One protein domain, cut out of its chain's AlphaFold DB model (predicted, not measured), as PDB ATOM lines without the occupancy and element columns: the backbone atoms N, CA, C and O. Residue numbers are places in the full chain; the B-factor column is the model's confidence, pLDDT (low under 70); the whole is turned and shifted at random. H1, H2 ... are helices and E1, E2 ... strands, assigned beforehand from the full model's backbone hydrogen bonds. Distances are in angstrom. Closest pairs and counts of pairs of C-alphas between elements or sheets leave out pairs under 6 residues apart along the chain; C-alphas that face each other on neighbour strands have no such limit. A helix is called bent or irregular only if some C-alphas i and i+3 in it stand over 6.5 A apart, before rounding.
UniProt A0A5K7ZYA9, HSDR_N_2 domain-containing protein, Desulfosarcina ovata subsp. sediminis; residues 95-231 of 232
ATOM      1  N   ILE A  95      58.578   6.910 -23.659       97.94
ATOM      2  CA  ILE A  95      57.634   6.839 -24.774       97.94
ATOM      3  C   ILE A  95      57.319   5.367 -25.039       97.94
ATOM      4  O   ILE A  95      58.198   4.590 -25.398       97.94
ATOM      5  N   HIS A  96      56.050   4.997 -24.905       96.50
ATOM      6  CA  HIS A  96      55.570   3.629 -25.097       96.50
ATOM      7  C   HIS A  96      54.749   3.553 -26.384       96.50
ATOM      8  O   HIS A  96      53.586   3.974 -26.376       96.50
ATOM      9  N   PRO A  97      55.336   3.073 -27.493       95.12
ATOM     10  CA  PRO A  97      54.610   2.880 -28.737       95.12
ATOM     11  C   PRO A  97      53.700   1.654 -28.666       95.12
ATOM     12  O   PRO A  97      53.964   0.714 -27.914       95.12
ATOM     13  N   HIS A  98      52.652   1.647 -29.490       90.00
ATOM     14  CA  HIS A  98      51.766   0.492 -29.684       90.00
ATOM     15  C   HIS A  98      51.239  -0.097 -28.367       90.00
ATOM     16  O   HIS A  98      51.286  -1.309 -28.143       90.00
ATOM     17  N   HIS A  99      50.723   0.751 -27.475       90.06
ATOM     18  CA  HIS A  99      50.138   0.267 -26.227       90.06
ATOM     19  C   HIS A  99      48.824  -0.484 -26.530       90.06
ATOM     20  O   HIS A  99      47.898   0.126 -27.080       90.06
ATOM     21  N   PRO A 100      48.708  -1.789 -26.213       92.06
ATOM     22  CA  PRO A 100      47.500  -2.554 -26.492       92.06
ATOM     23  C   PRO A 100      46.369  -2.131 -25.559       92.06
ATOM     24  O   PRO A 100      46.512  -2.175 -24.341       92.06
ATOM     25  N   LEU A 101      45.209  -1.817 -26.128       94.50
ATOM     26  CA  LEU A 101      43.996  -1.542 -25.373       94.50
ATOM     27  C   LEU A 101      42.888  -2.502 -25.805       94.50
ATOM     28  O   LEU A 101      42.518  -2.565 -26.976       94.50
ATOM     29  N   VAL A 102      42.345  -3.250 -24.846       94.12
ATOM     30  CA  VAL A 102      41.187  -4.123 -25.059       94.12
ATOM     31  C   VAL A 102      39.956  -3.446 -24.478       94.12
ATOM     32  O   VAL A 102      39.939  -3.083 -23.305       94.12
ATOM     33  N   VAL A 103      38.916  -3.306 -25.292       94.44
ATOM     34  CA  VAL A 103      37.646  -2.684 -24.908       94.44
ATOM     35  C   VAL A 103      36.488  -3.648 -25.120       94.44
ATOM     36  O   VAL A 103      36.530  -4.525 -25.986       94.44
ATOM     37  N   ALA A 104      35.444  -3.474 -24.315       92.19
ATOM     38  CA  ALA A 104      34.210  -4.236 -24.408       92.19
ATOM     39  C   ALA A 104      33.007  -3.297 -24.545       92.19
ATOM     40  O   ALA A 104      32.958  -2.229 -23.932       92.19
ATOM     41  N   ALA A 105      32.029  -3.713 -25.345       90.94
ATOM     42  CA  ALA A 105      30.758  -3.033 -25.538       90.94
ATOM     43  C   ALA A 105      29.615  -4.053 -25.436       90.94
ATOM     44  O   ALA A 105      29.132  -4.567 -26.448       90.94
ATOM     45  N   GLY A 106      29.206  -4.343 -24.196       89.94
ATOM     46  CA  GLY A 106      28.354  -5.496 -23.896       89.94
ATOM     47  C   GLY A 106      29.145  -6.782 -24.116       89.94
ATOM     48  O   GLY A 106      30.294  -6.870 -23.689       89.94
ATOM     49  N   ASP A 107      28.564  -7.722 -24.855       88.94
ATOM     50  CA  ASP A 107      29.203  -9.010 -25.160       88.94
ATOM     51  C   ASP A 107      30.270  -8.917 -26.261       88.94
ATOM     52  O   ASP A 107      31.023  -9.862 -26.480       88.94
ATOM     53  N   ARG A 108      30.360  -7.772 -26.951       89.94
ATOM     54  CA  ARG A 108      31.321  -7.549 -28.038       89.94
ATOM     55  C   ARG A 108      32.653  -7.057 -27.496       89.94
ATOM     56  O   ARG A 108      32.685  -6.127 -26.683       89.94
ATOM     57  N   ARG A 109      33.758  -7.597 -28.011       91.12
ATOM     58  CA  ARG A 109      35.114  -7.187 -27.626       91.12
ATOM     59  C   ARG A 109      35.964  -6.815 -28.827       91.12
ATOM     60  O   ARG A 109      35.890  -7.409 -29.902       91.12
ATOM     61  N   GLY A 110      36.845  -5.851 -28.611       90.12
ATOM     62  CA  GLY A 110      37.843  -5.481 -29.597       90.12
ATOM     63  C   GLY A 110      39.147  -5.044 -28.952       90.12
ATOM     64  O   GLY A 110      39.200  -4.690 -27.774       90.12
ATOM     65  N   ARG A 111      40.211  -5.110 -29.739       91.12
ATOM     66  CA  ARG A 111      41.552  -4.666 -29.386       91.12
ATOM     67  C   ARG A 111      41.971  -3.581 -30.361       91.12
ATOM     68  O   ARG A 111      41.775  -3.745 -31.559       91.12
ATOM     69  N   LEU A 112      42.590  -2.531 -29.851       91.94
ATOM     70  CA  LEU A 112      43.244  -1.498 -30.640       91.94
ATOM     71  C   LEU A 112      44.635  -1.211 -30.079       91.94
ATOM     72  O   LEU A 112      44.953  -1.592 -28.949       91.94
ATOM     73  N   TRP A 113      45.437  -0.517 -30.872       91.69
ATOM     74  CA  TRP A 113      46.745  -0.022 -30.463       91.69
ATOM     75  C   TRP A 113      46.686   1.495 -30.301       91.69
ATOM     76  O   TRP A 113      46.188   2.210 -31.170       91.69
ATOM     77  N   VAL A 114      47.166   1.991 -29.165       94.75
ATOM     78  CA  VAL A 114      47.372   3.424 -28.942       94.75
ATOM     79  C   VAL A 114      48.763   3.774 -29.457       94.75
ATOM     80  O   VAL A 114      49.726   3.122 -29.051       94.75
ATOM     81  N   ASP A 115      48.868   4.773 -30.343       96.00
ATOM     82  CA  ASP A 115      50.124   5.071 -31.047       96.00
ATOM     83  C   ASP A 115      51.258   5.376 -30.071       96.00
ATOM     84  O   ASP A 115      52.293   4.723 -30.146       96.00
ATOM     85  N   TYR A 116      51.038   6.290 -29.115       97.88
ATOM     86  CA  TYR A 116      51.985   6.531 -28.027       97.88
ATOM     87  C   TYR A 116      51.292   6.805 -26.695       97.88
ATOM     88  O   TYR A 116      50.338   7.580 -26.606       97.88
ATOM     89  N   THR A 117      51.847   6.233 -25.631       97.75
ATOM     90  CA  THR A 117      51.623   6.679 -24.252       97.75
ATOM     91  C   THR A 117      52.941   7.200 -23.699       97.75
ATOM     92  O   THR A 117      53.963   6.535 -23.827       97.75
ATOM     93  N   VAL A 118      52.936   8.381 -23.088       98.00
ATOM     94  CA  VAL A 118      54.131   8.975 -22.484       98.00
ATOM     95  C   VAL A 118      54.019   8.934 -20.969       98.00
ATOM     96  O   VAL A 118      53.036   9.409 -20.386       98.00
ATOM     97  N   THR A 119      55.044   8.367 -20.341       96.31
ATOM     98  CA  THR A 119      55.165   8.250 -18.889       96.31
ATOM     99  C   THR A 119      56.309   9.099 -18.369       96.31
ATOM    100  O   THR A 119      57.420   9.017 -18.884       96.31
ATOM    101  N   VAL A 120      56.070   9.840 -17.297       93.25
ATOM    102  CA  VAL A 120      57.111  10.563 -16.563       93.25
ATOM    103  C   VAL A 120      56.978  10.184 -15.092       93.25
ATOM    104  O   VAL A 120      55.862  10.150 -14.581       93.25
ATOM    105  N   ASP A 121      58.092   9.839 -14.445       88.88
ATOM    106  CA  ASP A 121      58.138   9.328 -13.063       88.88
ATOM    107  C   ASP A 121      57.104   8.212 -12.802       88.88
ATOM    108  O   ASP A 121      56.299   8.266 -11.873       88.88
ATOM    109  N   ASP A 122      57.094   7.209 -13.689       88.69
ATOM    110  CA  ASP A 122      56.220   6.024 -13.639       88.69
ATOM    111  C   ASP A 122      54.707   6.326 -13.645       88.69
ATOM    112  O   ASP A 122      53.871   5.509 -13.244       88.69
ATOM    113  N   ARG A 123      54.329   7.511 -14.134       93.19
ATOM    114  CA  ARG A 123      52.939   7.926 -14.342       93.19
ATOM    115  C   ARG A 123      52.706   8.227 -15.813       93.19
ATOM    116  O   ARG A 123      53.400   9.053 -16.394       93.19
ATOM    117  N   ALA A 124      51.698   7.600 -16.414       95.81
ATOM    118  CA  ALA A 124      51.187   8.002 -17.723       95.81
ATOM    119  C   ALA A 124      50.555   9.397 -17.625       95.81
ATOM    120  O   ALA A 124      49.630   9.594 -16.832       95.81
ATOM    121  N   LEU A 125      51.064  10.347 -18.414       97.12
ATOM    122  CA  LEU A 125      50.624  11.749 -18.405       97.12
ATOM    123  C   LEU A 125      50.037  12.202 -19.733       97.12
ATOM    124  O   LEU A 125      49.205  13.108 -19.753       97.12
ATOM    125  N   MET A 126      50.446  11.569 -20.828       98.19
ATOM    126  CA  MET A 126      50.003  11.951 -22.155       98.19
ATOM    127  C   MET A 126      49.711  10.723 -23.007       98.19
ATOM    128  O   MET A 126      50.503   9.783 -23.051       98.19
ATOM    129  N   VAL A 127      48.583  10.756 -23.708       98.31
ATOM    130  CA  VAL A 127      48.269   9.822 -24.795       98.31
ATOM    131  C   VAL A 127      48.289  10.593 -26.102       98.31
ATOM    132  O   VAL A 127      47.711  11.675 -26.185       98.31
ATOM    133  N   ILE A 128      48.929  10.027 -27.121       98.44
ATOM    134  CA  ILE A 128      48.955  10.570 -28.477       98.44
ATOM    135  C   ILE A 128      48.311   9.544 -29.400       98.44
ATOM    136  O   ILE A 128      48.721   8.382 -29.420       98.44
ATOM    137  N   LYS A 129      47.322   9.988 -30.178       96.88
ATOM    138  CA  LYS A 129      46.752   9.207 -31.276       96.88
ATOM    139  C   LYS A 129      47.006   9.909 -32.600       96.88
ATOM    140  O   LYS A 129      46.631  11.073 -32.782       96.88
ATOM    141  N   TYR A 130      47.636   9.181 -33.508       96.00
ATOM    142  CA  TYR A 130      47.835   9.575 -34.888       96.00
ATOM    143  C   TYR A 130      46.667   9.069 -35.737       96.00
ATOM    144  O   TYR A 130      46.268   7.909 -35.652       96.00
ATOM    145  N   ALA A 131      46.114   9.939 -36.574       90.06
ATOM    146  CA  ALA A 131      45.206   9.527 -37.635       90.06
ATOM    147  C   ALA A 131      45.268  10.522 -38.801       90.06
ATOM    148  O   ALA A 131      45.173  11.732 -38.567       90.06
ATOM    149  N   PRO A 132      45.364  10.054 -40.058       88.94
ATOM    150  CA  PRO A 132      45.269  10.943 -41.204       88.94
ATOM    151  C   PRO A 132      43.870  11.576 -41.300       88.94
ATOM    152  O   PRO A 132      42.857  10.999 -40.894       88.94
ATOM    153  N   GLY A 133      43.803  12.772 -41.890       89.06
ATOM    154  CA  GLY A 133      42.552  13.496 -42.113       89.06
ATOM    155  C   GLY A 133      42.153  14.425 -40.961       89.06
ATOM    156  O   GLY A 133      42.985  15.126 -40.390       89.06
ATOM    157  N   SER A 134      40.848  14.507 -40.676       90.75
ATOM    158  CA  SER A 134      40.293  15.495 -39.738       90.75
ATOM    159  C   SER A 134      40.498  15.093 -38.273       90.75
ATOM    160  O   SER A 134      39.848  14.167 -37.779       90.75
ATOM    161  N   MET A 135      41.323  15.862 -37.554       93.56
ATOM    162  CA  MET A 135      41.619  15.654 -36.128       93.56
ATOM    163  C   MET A 135      40.380  15.792 -35.232       93.56
ATOM    164  O   MET A 135      40.176  14.982 -34.330       93.56
ATOM    165  N   VAL A 136      39.483  16.738 -35.528       91.75
ATOM    166  CA  VAL A 136      38.264  16.993 -34.731       91.75
ATOM    167  C   VAL A 136      37.393  15.740 -34.591       91.75
ATOM    168  O   VAL A 136      36.841  15.465 -33.526       91.75
ATOM    169  N   THR A 137      37.318  14.914 -35.639       90.44
ATOM    170  CA  THR A 137      36.545  13.657 -35.610       90.44
ATOM    171  C   THR A 137      37.130  12.593 -34.676       90.44
ATOM    172  O   THR A 137      36.469  11.594 -34.389       90.44
ATOM    173  N   ARG A 138      38.360  12.800 -34.190       94.50
ATOM    174  CA  ARG A 138      39.097  11.883 -33.316       94.50
ATOM    175  C   ARG A 138      39.179  12.362 -31.870       94.50
ATOM    176  O   ARG A 138      39.578  11.590 -31.012       94.50
ATOM    177  N   HIS A 139      38.728  13.576 -31.548       96.62
ATOM    178  CA  HIS A 139      38.768  14.091 -30.170       96.62
ATOM    179  C   HIS A 139      38.036  13.176 -29.183       96.62
ATOM    180  O   HIS A 139      38.591  12.772 -28.163       96.62
ATOM    181  N   ARG A 140      36.787  12.809 -29.505       96.50
ATOM    182  CA  ARG A 140      35.940  11.979 -28.636       96.50
ATOM    183  C   ARG A 140      36.524  10.582 -28.381       96.50
ATOM    184  O   ARG A 140      36.595  10.225 -27.202       96.50
ATOM    185  N   PRO A 141      36.924   9.794 -29.402       96.00
ATOM    186  CA  PRO A 141      37.523   8.485 -29.158       96.00
ATOM    187  C   PRO A 141      38.890   8.575 -28.474       96.00
ATOM    188  O   PRO A 141      39.129   7.803 -27.552       96.00
ATOM    189  N   THR A 142      39.755   9.536 -28.815       97.50
ATOM    190  CA  THR A 142      41.066   9.659 -28.149       97.50
ATOM    191  C   THR A 142      40.929  10.040 -26.674       97.50
ATOM    192  O   THR A 142      41.615   9.480 -25.819       97.50
ATOM    193  N   LEU A 143      39.985  10.926 -26.339       98.12
ATOM    194  CA  LEU A 143      39.661  11.228 -24.945       98.12
ATOM    195  C   LEU A 143      39.154   9.984 -24.199       98.12
ATOM    196  O   LEU A 143      39.540   9.755 -23.055       98.12
ATOM    197  N   ALA A 144      38.316   9.164 -24.839       97.81
ATOM    198  CA  ALA A 144      37.843   7.911 -24.256       97.81
ATOM    199  C   ALA A 144      38.999   6.917 -24.032       97.81
ATOM    200  O   ALA A 144      39.102   6.345 -22.952       97.81
ATOM    201  N   ILE A 145      39.921   6.787 -24.993       97.81
ATOM    202  CA  ILE A 145      41.145   5.977 -24.867       97.81
ATOM    203  C   ILE A 145      41.973   6.425 -23.654       97.81
ATOM    204  O   ILE A 145      42.379   5.586 -22.851       97.81
ATOM    205  N   SER A 146      42.162   7.736 -23.460       97.62
ATOM    206  CA  SER A 146      42.939   8.274 -22.328       97.62
ATOM    207  C   SER A 146      42.413   7.850 -20.948       97.62
ATOM    208  O   SER A 146      43.168   7.820 -19.981       97.62
ATOM    209  N   ARG A 147      41.125   7.491 -20.861       97.19
ATOM    210  CA  ARG A 147      40.441   7.041 -19.636       97.19
ATOM    211  C   ARG A 147      40.501   5.532 -19.416       97.19
ATOM    212  O   ARG A 147      39.965   5.050 -18.424       97.19
ATOM    213  N   LEU A 148      41.082   4.793 -20.357       97.31
ATOM    214  CA  LEU A 148      41.145   3.330 -20.341       97.31
ATOM    215  C   LEU A 148      42.580   2.799 -20.341       97.31
ATOM    216  O   LEU A 148      42.799   1.661 -19.941       97.31
ATOM    217  N   VAL A 149      43.551   3.612 -20.772       95.81
ATOM    218  CA  VAL A 149      44.984   3.265 -20.757       95.81
ATOM    219  C   VAL A 149      45.526   3.124 -19.328       95.81
ATOM    220  O   VAL A 149      46.422   2.322 -19.081       95.81
ATOM    221  N   ALA A 150      44.976   3.873 -18.371       94.56
ATOM    222  CA  ALA A 150      45.343   3.810 -16.960       94.56
ATOM    223  C   ALA A 150      44.092   3.747 -16.068       94.56
ATOM    224  O   ALA A 150      42.987   4.071 -16.497       94.56
ATOM    225  N   SER A 151      44.265   3.375 -14.795       92.25
ATOM    226  CA  SER A 151      43.180   3.345 -13.793       92.25
ATOM    227  C   SER A 151      42.724   4.736 -13.319       92.25
ATOM    228  O   SER A 151      41.837   4.859 -12.471       92.25
ATOM    229  N   TYR A 152      43.323   5.791 -13.863       96.00
ATOM    230  CA  TYR A 152      43.085   7.185 -13.524       96.00
ATOM    231  C   TYR A 152      43.009   8.041 -14.791       96.00
ATOM    232  O   TYR A 152      43.414   7.622 -15.877       96.00
ATOM    233  N   GLN A 153      42.498   9.260 -14.649       96.12
ATOM    234  CA  GLN A 153      42.412  10.220 -15.740       96.12
ATOM    235  C   GLN A 153      43.809  10.685 -16.167       96.12
ATOM    236  O   GLN A 153      44.484  11.403 -15.428       96.12
ATOM    237  N   ILE A 154      44.228  10.307 -17.376       97.06
ATOM    238  CA  ILE A 154      45.429  10.865 -18.005       97.06
ATOM    239  C   ILE A 154      45.156  12.346 -18.323       97.06
ATOM    240  O   ILE A 154      44.116  12.636 -18.921       97.06
ATOM    241  N   PRO A 155      46.030  13.284 -17.914       96.88
ATOM    242  CA  PRO A 155      45.745  14.716 -17.977       96.88
ATOM    243  C   PRO A 155      45.894  15.336 -19.373       96.88
ATOM    244  O   PRO A 155      45.212  16.320 -19.656       96.88
ATOM    245  N   VAL A 156      46.745  14.789 -20.249       98.00
ATOM    246  CA  VAL A 156      46.985  15.343 -21.591       98.00
ATOM    247  C   VAL A 156      46.591  14.343 -22.670       98.00
ATOM    248  O   VAL A 156      47.011  13.185 -22.669       98.00
ATOM    249  N   VAL A 157      45.795  14.804 -23.628       98.50
ATOM    250  CA  VAL A 157      45.358  13.995 -24.767       98.50
ATOM    251  C   VAL A 157      45.714  14.726 -26.048       98.50
ATOM    252  O   VAL A 157      45.288  15.855 -26.252       98.50
ATOM    253  N   VAL A 158      46.482  14.085 -26.919       98.56
ATOM    254  CA  VAL A 158      46.932  14.665 -28.184       98.56
ATOM    255  C   VAL A 158      46.331  13.885 -29.340       98.56
ATOM    256  O   VAL A 158      46.431  12.658 -29.413       98.56
ATOM    257  N   VAL A 159      45.730  14.615 -30.270       98.31
ATOM    258  CA  VAL A 159      45.290  14.098 -31.564       98.31
ATOM    259  C   VAL A 159      46.134  14.762 -32.634       98.31
ATOM    260  O   VAL A 159      46.210  15.983 -32.668       98.31
ATOM    261  N   THR A 160      46.765  13.985 -33.510       98.00
ATOM    262  CA  THR A 160      47.632  14.533 -34.560       98.00
ATOM    263  C   THR A 160      47.435  13.812 -35.886       98.00
ATOM    264  O   THR A 160      47.154  12.617 -35.927       98.00
ATOM    265  N   ASN A 161      47.611  14.539 -36.985       95.69
ATOM    266  CA  ASN A 161      47.711  13.978 -38.334       95.69
ATOM    267  C   ASN A 161      49.168  13.917 -38.836       95.69
ATOM    268  O   ASN A 161      49.400  13.672 -40.018       95.69
ATOM    269  N   GLY A 162      50.150  14.150 -37.954       93.81
ATOM    270  CA  GLY A 162      51.584  14.156 -38.262       93.81
ATOM    271  C   GLY A 162      52.133  15.486 -38.800       93.81
ATOM    272  O   GLY A 162      53.354  15.635 -38.941       93.81
ATOM    273  N   GLU A 163      51.266  16.458 -39.076       94.19
ATOM    274  CA  GLU A 163      51.635  17.817 -39.502       94.19
ATOM    275  C   GLU A 163      51.166  18.877 -38.511       94.19
ATOM    276  O   GLU A 163      51.904  19.819 -38.242       94.19
ATOM    277  N   ASP A 164      49.985  18.678 -37.935       96.81
ATOM    278  CA  ASP A 164      49.388  19.510 -36.900       96.81
ATOM    279  C   ASP A 164      48.942  18.643 -35.708       96.81
ATOM    280  O   ASP A 164      48.957  17.404 -35.780       96.81
ATOM    281  N   ALA A 165      48.580  19.269 -34.590       98.25
ATOM    282  CA  ALA A 165      48.091  18.577 -33.405       98.25
ATOM    283  C   ALA A 165      47.058  19.404 -32.635       98.25
ATOM    284  O   ALA A 165      47.239  20.598 -32.433       98.25
ATOM    285  N   ASP A 166      46.035  18.733 -32.116       98.44
ATOM    286  CA  ASP A 166      45.111  19.277 -31.127       98.44
ATOM    287  C   ASP A 166      45.417  18.673 -29.756       98.44
ATOM    288  O   ASP A 166      45.492  17.449 -29.597       98.44
ATOM    289  N   ILE A 167      45.571  19.537 -28.755       98.56
ATOM    290  CA  ILE A 167      45.852  19.157 -27.374       98.56
ATOM    291  C   ILE A 167      44.577  19.381 -26.572       98.56
ATOM    292  O   ILE A 167      44.071  20.503 -26.487       98.56
ATOM    293  N   LEU A 168      44.059  18.314 -25.975       98.44
ATOM    294  CA  LEU A 168      42.874  18.324 -25.132       98.44
ATOM    295  C   LEU A 168      43.259  18.140 -23.664       98.44
ATOM    296  O   LEU A 168      44.148  17.356 -23.321       98.44
ATOM    297  N   ASP A 169      42.517  18.827 -22.805       96.88
ATOM    298  CA  ASP A 169      42.454  18.546 -21.377       96.88
ATOM    299  C   ASP A 169      41.785  17.178 -21.171       96.88
ATOM    300  O   ASP A 169      40.659  16.963 -21.623       96.88
ATOM    301  N   GLY A 170      42.467  16.234 -20.524       95.50
ATOM    302  CA  GLY A 170      41.941  14.880 -20.343       95.50
ATOM    303  C   GLY A 170      40.738  14.800 -19.398       95.50
ATOM    304  O   GLY A 170      39.852  13.958 -19.571       95.50
ATOM    305  N   GLU A 171      40.645  15.700 -18.423       92.62
ATOM    306  CA  GLU A 171      39.538  15.720 -17.471       92.62
ATOM    307  C   GLU A 171      38.274  16.287 -18.124       92.62
ATOM    308  O   GLU A 171      37.232  15.624 -18.182       92.62
ATOM    309  N   GLN A 172      38.383  17.483 -18.698       91.31
ATOM    310  CA  GLN A 172      37.256  18.222 -19.263       91.31
ATOM    311  C   GLN A 172      36.948  17.822 -20.710       91.31
ATOM    312  O   GLN A 172      35.812  17.955 -21.166       91.31
ATOM    313  N   GLY A 173      37.942  17.328 -21.447       93.88
ATOM    314  CA  GLY A 173      37.829  16.996 -22.867       93.88
ATOM    315  C   GLY A 173      37.827  18.199 -23.808       93.88
ATOM    316  O   GLY A 173      37.537  18.031 -24.991       93.88
ATOM    317  N   ARG A 174      38.100  19.410 -23.307       95.88
ATOM    318  CA  ARG A 174      38.164  20.624 -24.132       95.88
ATOM    319  C   ARG A 174      39.538  20.766 -24.768       95.88
ATOM    320  O   ARG A 174      40.546  20.445 -24.144       95.88
ATOM    321  N   MET A 175      39.580  21.321 -25.971       96.81
ATOM    322  CA  MET A 175      40.840  21.704 -26.597       96.81
ATOM    323  C   MET A 175      41.463  22.882 -25.841       96.81
ATOM    324  O   MET A 175      40.789  23.877 -25.564       96.81
ATOM    325  N   VAL A 176      42.735  22.743 -25.477       97.50
ATOM    326  CA  VAL A 176      43.513  23.748 -24.737       97.50
ATOM    327  C   VAL A 176      44.604  24.386 -25.588       97.50
ATOM    328  O   VAL A 176      44.994  25.518 -25.317       97.50
ATOM    329  N   ALA A 177      45.071  23.695 -26.629       97.56
ATOM    330  CA  ALA A 177      46.008  24.228 -27.609       97.56
ATOM    331  C   ALA A 177      45.863  23.497 -28.953       97.56
ATOM    332  O   ALA A 177      45.319  22.395 -29.006       97.56
ATOM    333  N   SER A 178      46.361  24.124 -30.017       97.62
ATOM    334  CA  SER A 178      46.461  23.555 -31.363       97.62
ATOM    335  C   SER A 178      47.785  24.002 -31.991       97.62
ATOM    336  O   SER A 178      48.246  25.106 -31.684       97.62
ATOM    337  N   GLY A 179      48.415  23.147 -32.794       97.69
ATOM    338  CA  GLY A 179      49.779  23.296 -33.304       97.69
ATOM    339  C   GLY A 179      50.655  22.094 -32.943       97.69
ATOM    340  O   GLY A 179      50.718  21.682 -31.783       97.69
ATOM    341  N   PHE A 180      51.395  21.545 -33.910       97.00
ATOM    342  CA  PHE A 180      52.322  20.427 -33.661       97.00
ATOM    343  C   PHE A 180      53.423  20.784 -32.645       97.00
ATOM    344  O   PHE A 180      53.785  19.988 -31.778       97.00
ATOM    345  N   ASP A 181      53.903  22.026 -32.690       97.25
ATOM    346  CA  ASP A 181      54.863  22.595 -31.745       97.25
ATOM    347  C   ASP A 181      54.271  22.827 -30.345       97.25
ATOM    348  O   ASP A 181      55.022  22.997 -29.382       97.25
ATOM    349  N   ARG A 182      52.942  22.784 -30.196       98.00
ATOM    350  CA  ARG A 182      52.232  22.963 -28.920       98.00
ATOM    351  C   ARG A 182      52.064  21.676 -28.118       98.00
ATOM    352  O   ARG A 182      51.571  21.741 -26.994       98.00
ATOM    353  N   ILE A 183      52.495  20.525 -28.642       98.25
ATOM    354  CA  ILE A 183      52.590  19.287 -27.854       98.25
ATOM    355  C   ILE A 183      53.514  19.550 -26.647       98.25
ATOM    356  O   ILE A 183      54.632  20.036 -26.856       98.25
ATOM    357  N   PRO A 184      53.095  19.253 -25.401       97.88
ATOM    358  CA  PRO A 184      53.898  19.548 -24.218       97.88
ATOM    359  C   PRO A 184      55.271  18.878 -24.246       97.88
ATOM    360  O   PRO A 184      55.420  17.707 -24.611       97.88
ATOM    361  N   SER A 185      56.286  19.629 -23.838       98.25
ATOM    362  CA  SER A 185      57.627  19.125 -23.564       98.25
ATOM    363  C   SER A 185      57.667  18.302 -22.281       98.25
ATOM    364  O   SER A 185      56.786  18.389 -21.422       98.25
ATOM    365  N   ARG A 186      58.745  17.532 -22.114       97.56
ATOM    366  CA  ARG A 186      58.988  16.771 -20.885       97.56
ATOM    367  C   ARG A 186      58.993  17.666 -19.641       97.56
ATOM    368  O   ARG A 186      58.468  17.269 -18.606       97.56
ATOM    369  N   ALA A 187      59.582  18.859 -19.740       96.50
ATOM    370  CA  ALA A 187      59.635  19.819 -18.637       96.50
ATOM    371  C   ALA A 187      58.235  20.335 -18.262       96.50
ATOM    372  O   ALA A 187      57.888  20.353 -17.085       96.50
ATOM    373  N   GLU A 188      57.404  20.660 -19.255       95.81
ATOM    374  CA  GLU A 188      56.022  21.100 -19.022       95.81
ATOM    375  C   GLU A 188      55.168  19.992 -18.385       95.81
ATOM    376  O   GLU A 188      54.428  20.262 -17.438       95.81
ATOM    377  N   LEU A 189      55.308  18.732 -18.826       94.56
ATOM    378  CA  LEU A 189      54.609  17.610 -18.185       94.56
ATOM    379  C   LEU A 189      55.087  17.351 -16.751       94.56
ATOM    380  O   LEU A 189      54.269  16.996 -15.906       94.56
ATOM    381  N   LEU A 190      56.375  17.546 -16.453       93.38
ATOM    382  CA  LEU A 190      56.899  17.454 -15.083       93.38
ATOM    383  C   LEU A 190      56.314  18.524 -14.159       93.38
ATOM    384  O   LEU A 190      56.063  18.256 -12.983       93.38
ATOM    385  N   ASP A 191      56.091  19.735 -14.662       92.12
ATOM    386  CA  ASP A 191      55.440  20.783 -13.878       92.12
ATOM    387  C   ASP A 191      53.946  20.501 -13.699       92.12
ATOM    388  O   ASP A 191      53.418  20.651 -12.595       92.12
ATOM    389  N   GLN A 192      53.280  19.991 -14.736       86.69
ATOM    390  CA  GLN A 192      51.882  19.573 -14.656       86.69
ATOM    391  C   GLN A 192      51.675  18.383 -13.705       86.69
ATOM    392  O   GLN A 192      50.677  18.342 -12.982       86.69
ATOM    393  N   LEU A 193      52.629  17.447 -13.646       88.69
ATOM    394  CA  LEU A 193      52.623  16.298 -12.733       88.69
ATOM    395  C   LEU A 193      52.423  16.732 -11.273       88.69
ATOM    396  O   LEU A 193      51.624  16.127 -10.563       88.69
ATOM    397  N   LYS A 194      53.076  17.822 -10.849       88.19
ATOM    398  CA  LYS A 194      52.984  18.363  -9.478       88.19
ATOM    399  C   LYS A 194      51.571  18.822  -9.105       88.19
ATOM    400  O   LYS A 194      51.227  18.836  -7.928       88.19
ATOM    401  N   MET A 195      50.775  19.206 -10.100       85.31
ATOM    402  CA  MET A 195      49.429  19.757  -9.925       85.31
ATOM    403  C   MET A 195      48.320  18.752 -10.268       85.31
ATOM    404  O   MET A 195      47.141  19.056 -10.102       85.31
ATOM    405  N   THR A 196      48.673  17.565 -10.769       87.75
ATOM    406  CA  THR A 196      47.702  16.585 -11.267       87.75
ATOM    407  C   THR A 196      47.159  15.727 -10.125       87.75
ATOM    408  O   THR A 196      47.908  15.037  -9.440       87.75
ATOM    409  N   ALA A 197      45.835  15.720  -9.948       84.62
ATOM    410  CA  ALA A 197      45.165  14.973  -8.878       84.62
ATOM    411  C   ALA A 197      44.999  13.462  -9.155       84.62
ATOM    412  O   ALA A 197      44.605  12.722  -8.258       84.62
ATOM    413  N   PHE A 198      45.285  12.998 -10.381       89.31
ATOM    414  CA  PHE A 198      45.147  11.600 -10.823       89.31
ATOM    415  C   PHE A 198      43.816  10.957 -10.421       89.31
ATOM    416  O   PHE A 198      43.770   9.864  -9.858       89.31
ATOM    417  N   THR A 199      42.720  11.650 -10.727       92.75
ATOM    418  CA  THR A 199      41.371  11.211 -10.379       92.75
ATOM    419  C   THR A 199      41.101   9.803 -10.928       92.75
ATOM    420  O   THR A 199      41.202   9.600 -12.143       92.75
ATOM    421  N   PRO A 200      40.748   8.824 -10.075       95.88
ATOM    422  CA  PRO A 200      40.425   7.476 -10.522       95.88
ATOM    423  C   PRO A 200      39.239   7.458 -11.490       95.88
ATOM    424  O   PRO A 200      38.258   8.186 -11.312       95.88
ATOM    425  N   ILE A 201      39.288   6.578 -12.489       96.62
ATOM    426  CA  ILE A 201      38.153   6.363 -13.389       96.62
ATOM    427  C   ILE A 201      37.219   5.331 -12.758       96.62
ATOM    428  O   ILE A 201      37.588   4.178 -12.551       96.62
ATOM    429  N   SER A 202      35.984   5.739 -12.451       96.56
ATOM    430  CA  SER A 202      34.983   4.803 -11.921       96.56
ATOM    431  C   SER A 202      34.695   3.663 -12.915       96.56
ATOM    432  O   SER A 202      34.679   3.915 -14.125       96.56
ATOM    433  N   PRO A 203      34.359   2.443 -12.448       95.81
ATOM    434  CA  PRO A 203      34.055   1.314 -13.332       95.81
ATOM    435  C   PRO A 203      32.952   1.622 -14.352       95.81
ATOM    436  O   PRO A 203      33.102   1.352 -15.540       95.81
ATOM    437  N   LYS A 204      31.882   2.299 -13.912       96.31
ATOM    438  CA  LYS A 204      30.791   2.743 -14.790       96.31
ATOM    439  C   LYS A 204      31.280   3.709 -15.870       96.31
ATOM    440  O   LYS A 204      30.809   3.661 -17.004       96.31
ATOM    441  N   ARG A 205      32.214   4.609 -15.541       95.81
ATOM    442  CA  ARG A 205      32.787   5.523 -16.535       95.81
ATOM    443  C   ARG A 205      33.654   4.764 -17.529       95.81
ATOM    444  O   ARG A 205      33.473   4.978 -18.722       95.81
ATOM    445  N   ALA A 206      34.525   3.874 -17.056       96.62
ATOM    446  CA  ALA A 206      35.353   3.035 -17.918       96.62
ATOM    447  C   ALA A 206      34.494   2.214 -18.897       96.62
ATOM    448  O   ALA A 206      34.757   2.222 -20.094       96.62
ATOM    449  N   GLU A 207      33.402   1.601 -18.433       96.75
ATOM    450  CA  GLU A 207      32.466   0.875 -19.303       96.75
ATOM    451  C   GLU A 207      31.881   1.775 -20.410       96.75
ATOM    452  O   GLU A 207      31.857   1.406 -21.586       96.75
ATOM    453  N   MET A 208      31.439   2.986 -20.057       97.12
ATOM    454  CA  MET A 208      30.874   3.928 -21.027       97.12
ATOM    455  C   MET A 208      31.914   4.429 -22.037       97.12
ATOM    456  O   MET A 208      31.596   4.563 -23.219       97.12
ATOM    457  N   GLU A 209      33.149   4.689 -21.603       97.44
ATOM    458  CA  GLU A 209      34.241   5.078 -22.503       97.44
ATOM    459  C   GLU A 209      34.662   3.910 -23.405       97.44
ATOM    460  O   GLU A 209      34.888   4.119 -24.596       97.44
ATOM    461  N   ALA A 210      34.658   2.670 -22.906       97.06
ATOM    462  CA  ALA A 210      34.939   1.480 -23.709       97.06
ATOM    463  C   ALA A 210      33.929   1.309 -24.854       97.06
ATOM    464  O   ALA A 210      34.322   1.011 -25.983       97.06
ATOM    465  N   ARG A 211      32.641   1.596 -24.610       96.62
ATOM    466  CA  ARG A 211      31.605   1.616 -25.661       96.62
ATOM    467  C   ARG A 211      31.863   2.682 -26.721       96.62
ATOM    468  O   ARG A 211      31.610   2.432 -27.897       96.62
ATOM    469  N   ILE A 212      32.360   3.853 -26.322       96.19
ATOM    470  CA  ILE A 212      32.714   4.932 -27.256       96.19
ATOM    471  C   ILE A 212      33.897   4.509 -28.117       96.19
ATOM    472  O   ILE A 212      33.816   4.610 -29.336       96.19
ATOM    473  N   VAL A 213      34.963   3.986 -27.508       96.38
ATOM    474  CA  VAL A 213      36.118   3.480 -28.261       96.38
ATOM    475  C   VAL A 213      35.684   2.386 -29.229       96.38
ATOM    476  O   VAL A 213      35.995   2.469 -30.411       96.38
ATOM    477  N   TYR A 214      34.887   1.417 -28.771       94.56
ATOM    478  CA  TYR A 214      34.377   0.358 -29.636       94.56
ATOM    479  C   TYR A 214      33.589   0.928 -30.825       94.56
ATOM    480  O   TYR A 214      33.849   0.562 -31.965       94.56
ATOM    481  N   ALA A 215      32.648   1.844 -30.585       92.94
ATOM    482  CA  ALA A 215      31.797   2.396 -31.639       92.94
ATOM    483  C   ALA A 215      32.569   3.198 -32.703       92.94
ATOM    484  O   ALA A 215      32.168   3.198 -33.861       92.94
ATOM    485  N   PHE A 216      33.640   3.895 -32.315       91.12
ATOM    486  CA  PHE A 216      34.402   4.760 -33.223       91.12
ATOM    487  C   PHE A 216      35.585   4.057 -33.895       91.12
ATOM    488  O   PHE A 216      35.917   4.399 -35.026       91.12
ATOM    489  N   GLU A 217      36.230   3.118 -33.201       90.62
ATOM    490  CA  GLU A 217      37.498   2.518 -33.638       90.62
ATOM    491  C   GLU A 217      37.340   1.068 -34.123       90.62
ATOM    492  O   GLU A 217      38.250   0.536 -34.747       90.62
ATOM    493  N   ILE A 218      36.218   0.400 -33.824       86.81
ATOM    494  CA  ILE A 218      36.053  -1.051 -34.054       86.81
ATOM    495  C   ILE A 218      34.760  -1.363 -34.818       86.81
ATOM    496  O   ILE A 218      34.728  -2.219 -35.716       86.81
ATOM    497  N   ASP A 219      33.664  -0.693 -34.470       81.50
ATOM    498  CA  ASP A 219      32.389  -0.850 -35.158       81.50
ATOM    499  C   ASP A 219      32.464  -0.224 -36.560       81.50
ATOM    500  O   ASP A 219      33.005   0.860 -36.749       81.50
ATOM    501  N   GLY A 220      31.993  -0.947 -37.574       65.25
ATOM    502  CA  GLY A 220      32.159  -0.557 -38.984       65.25
ATOM    503  C   GLY A 220      33.572  -0.705 -39.583       65.25
ATOM    504  O   GLY A 220      33.701  -0.593 -40.800       65.25
ATOM    505  N   GLY A 221      34.605  -1.005 -38.784       64.00
ATOM    506  CA  GLY A 221      35.948  -1.354 -39.272       64.00
ATOM    507  C   GLY A 221      36.041  -2.767 -39.863       64.00
ATOM    508  O   GLY A 221      35.164  -3.612 -39.631       64.00
ATOM    509  N   CYS A 222      37.112  -3.040 -40.619       56.50
ATOM    510  CA  CYS A 222      37.448  -4.403 -41.037       56.50
ATOM    511  C   CYS A 222      37.618  -5.303 -39.799       56.50
ATOM    512  O   CYS A 222      38.052  -4.817 -38.754       56.50
ATOM    513  N   PRO A 223      37.282  -6.607 -39.879       56.19
ATOM    514  CA  PRO A 223      37.325  -7.499 -38.722       56.19
ATOM    515  C   PRO A 223      38.652  -7.441 -37.965       56.19
ATOM    516  O   PRO A 223      38.611  -7.418 -36.742       56.19
ATOM    517  N   CYS A 224      39.783  -7.343 -38.672       58.38
ATOM    518  CA  CYS A 224      41.085  -6.967 -38.126       58.38
ATOM    519  C   CYS A 224      41.901  -6.221 -39.192       58.38
ATOM    520  O   CYS A 224      41.978  -6.686 -40.330       58.38
ATOM    521  N   ASP A 225      42.519  -5.108 -38.810       63.19
ATOM    522  CA  ASP A 225      43.577  -4.410 -39.542       63.19
ATOM    523  C   ASP A 225      44.773  -4.122 -38.608       63.19
ATOM    524  O   ASP A 225      44.844  -4.646 -37.489       63.19
ATOM    525  N   ASP A 226      45.743  -3.330 -39.072       60.06
ATOM    526  CA  ASP A 226      46.966  -3.011 -38.322       60.06
ATOM    527  C   ASP A 226      46.701  -2.133 -37.080       60.06
ATOM    528  O   ASP A 226      47.547  -2.028 -36.191       60.06
ATOM    529  N   THR A 227      45.519  -1.518 -36.988       61.97
ATOM    530  CA  THR A 227      45.154  -0.537 -35.956       61.97
ATOM    531  C   THR A 227      44.127  -1.068 -34.954       61.97
ATOM    532  O   THR A 227      44.219  -0.750 -33.763       61.97
ATOM    533  N   ALA A 228      43.192  -1.916 -35.396       67.19
ATOM    534  CA  ALA A 228      42.134  -2.484 -34.568       67.19
ATOM    535  C   ALA A 228      41.690  -3.882 -35.036       67.19
ATOM    536  O   ALA A 228      41.795  -4.252 -36.200       67.19
ATOM    537  N   CYS A 229      41.175  -4.693 -34.110       70.69
ATOM    538  CA  CYS A 229      40.721  -6.058 -34.376       70.69
ATOM    539  C   CYS A 229      39.571  -6.446 -33.443       70.69
ATOM    540  O   CYS A 229      39.629  -6.227 -32.231       70.69
ATOM    541  N   ARG A 230      38.517  -7.041 -34.004       71.06
ATOM    542  CA  ARG A 230      37.414  -7.674 -33.270       71.06
ATOM    543  C   ARG A 230      37.888  -9.028 -32.768       71.06
ATOM    544  O   ARG A 230      38.448  -9.805 -33.535       71.06
ATOM    545  N   ILE A 231      37.687  -9.300 -31.481       77.06
ATOM    546  CA  ILE A 231      38.271 -10.488 -30.839       77.06
ATOM    547  C   ILE A 231      37.243 -11.496 -30.315       77.06
ATOM    548  O   ILE A 231      37.654 -12.603 -29.981       77.06
TER     549      ILE A 231
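This is residues 95 to 231 of the 232 residues of the protein "HSDR_N_2 domain-containing protein" of Desulfosarcina ovata subsp. sediminis (UniProt A0A5K7ZYA9). What shape do the parts make? One strongly twisted sheet of seven strands curls round H1, and H3 packs beside H1 and crosses the long bent hairpin of E1 and E2. H2 lies over E3, out at the end away from H3. What is printed? The printed part has 137 residues, with three named helices and seven named strands in the order E1 E2 E3 H1 E4 E5 E6 H2 H3 E7, class mixed. In the branched sheet E3 and E4 are parallel and the other neighbours antiparallel; the whole is compact, with a radius of gyration of the C-alphas of 14.3 A and spans of 41 by 33 by 24 A.

How do the strands pair? E1, residues 95 to 105, E2, 108 to 120, and E3, 123 to 130, form a meander, each strand the antiparallel neighbour of the one before, with N 101 and O 112 at 2.8 A and N 118 and O 126 at 2.8 A. E4, 156 to 160, is parallel to E3, with N 158 and O 127 at 2.8 A, and makes a second meander with E5, 165 to 169, and E6, 175 to 178, with N 166 and O 159 at 2.8 A and N 176 and O 167 at 2.8 A. E7, 228 to 230, is antiparallel to E2, with N 229 and O 111 at 2.8 A. How do the helices stand? H1, residues 135 to 146, is on the sheet, and E3, H1 and E4 form a strand-helix-strand unit, two parallel neighbour strands with a helix between, its crossover right-handed. H2, 186 to 195, is on the sheet at a height of 9.2 A; its closest C-alphas to E3 are those of Leu 189 and Leu 125, 7.1 A. H3, 203 to 217, is over E1 and E2 at a height of 6.5 A, across the strands at 79 degrees to E1 on the local plane, with the C-alphas of Ala 105 and Arg 211 closest, 4.7 A. Which helices touch? H1 touches H3 with residues 140 to 145 alone, the C-alphas of Ala 144 and Glu 209 closest at 4.9 A, opposite ways at a tilt of 36 degrees, only just steep. H2 is apart from both. Every O i to N i+4 pair of H3 is within hydrogen-bond range, against 6 of 8 in H1 and 4 of 6 in H2.

Where do the strands run? E1 begins at C-alpha 95 (57.634, 6.839, -24.774), spans 28.6 A and bends by 55 degrees at residue 98; E2 spans 33.5 A and bends by 67 degrees at residue 115. E3 spans 21.2 A, E4 13.0 A, E5 13.3 A, E6 7.6 A and E7 7.1 A, ending at C-alpha 230 (37.414, -7.674, -33.270). How long are the helices? H1 spans 15.7 A, H2 14.8 A and H3 20.6 A. H1 is irregular, with C-alphas 137 and 140 at 7.2 A.

How far does it reach? The two C-alphas farthest apart, Asp 107 and Ala 187, are 42.4 A apart. Is it whole and sure? The printed part has no cut and no long link. Residues 220 to 228, of which 228 belongs to E7, have pLDDT under 70.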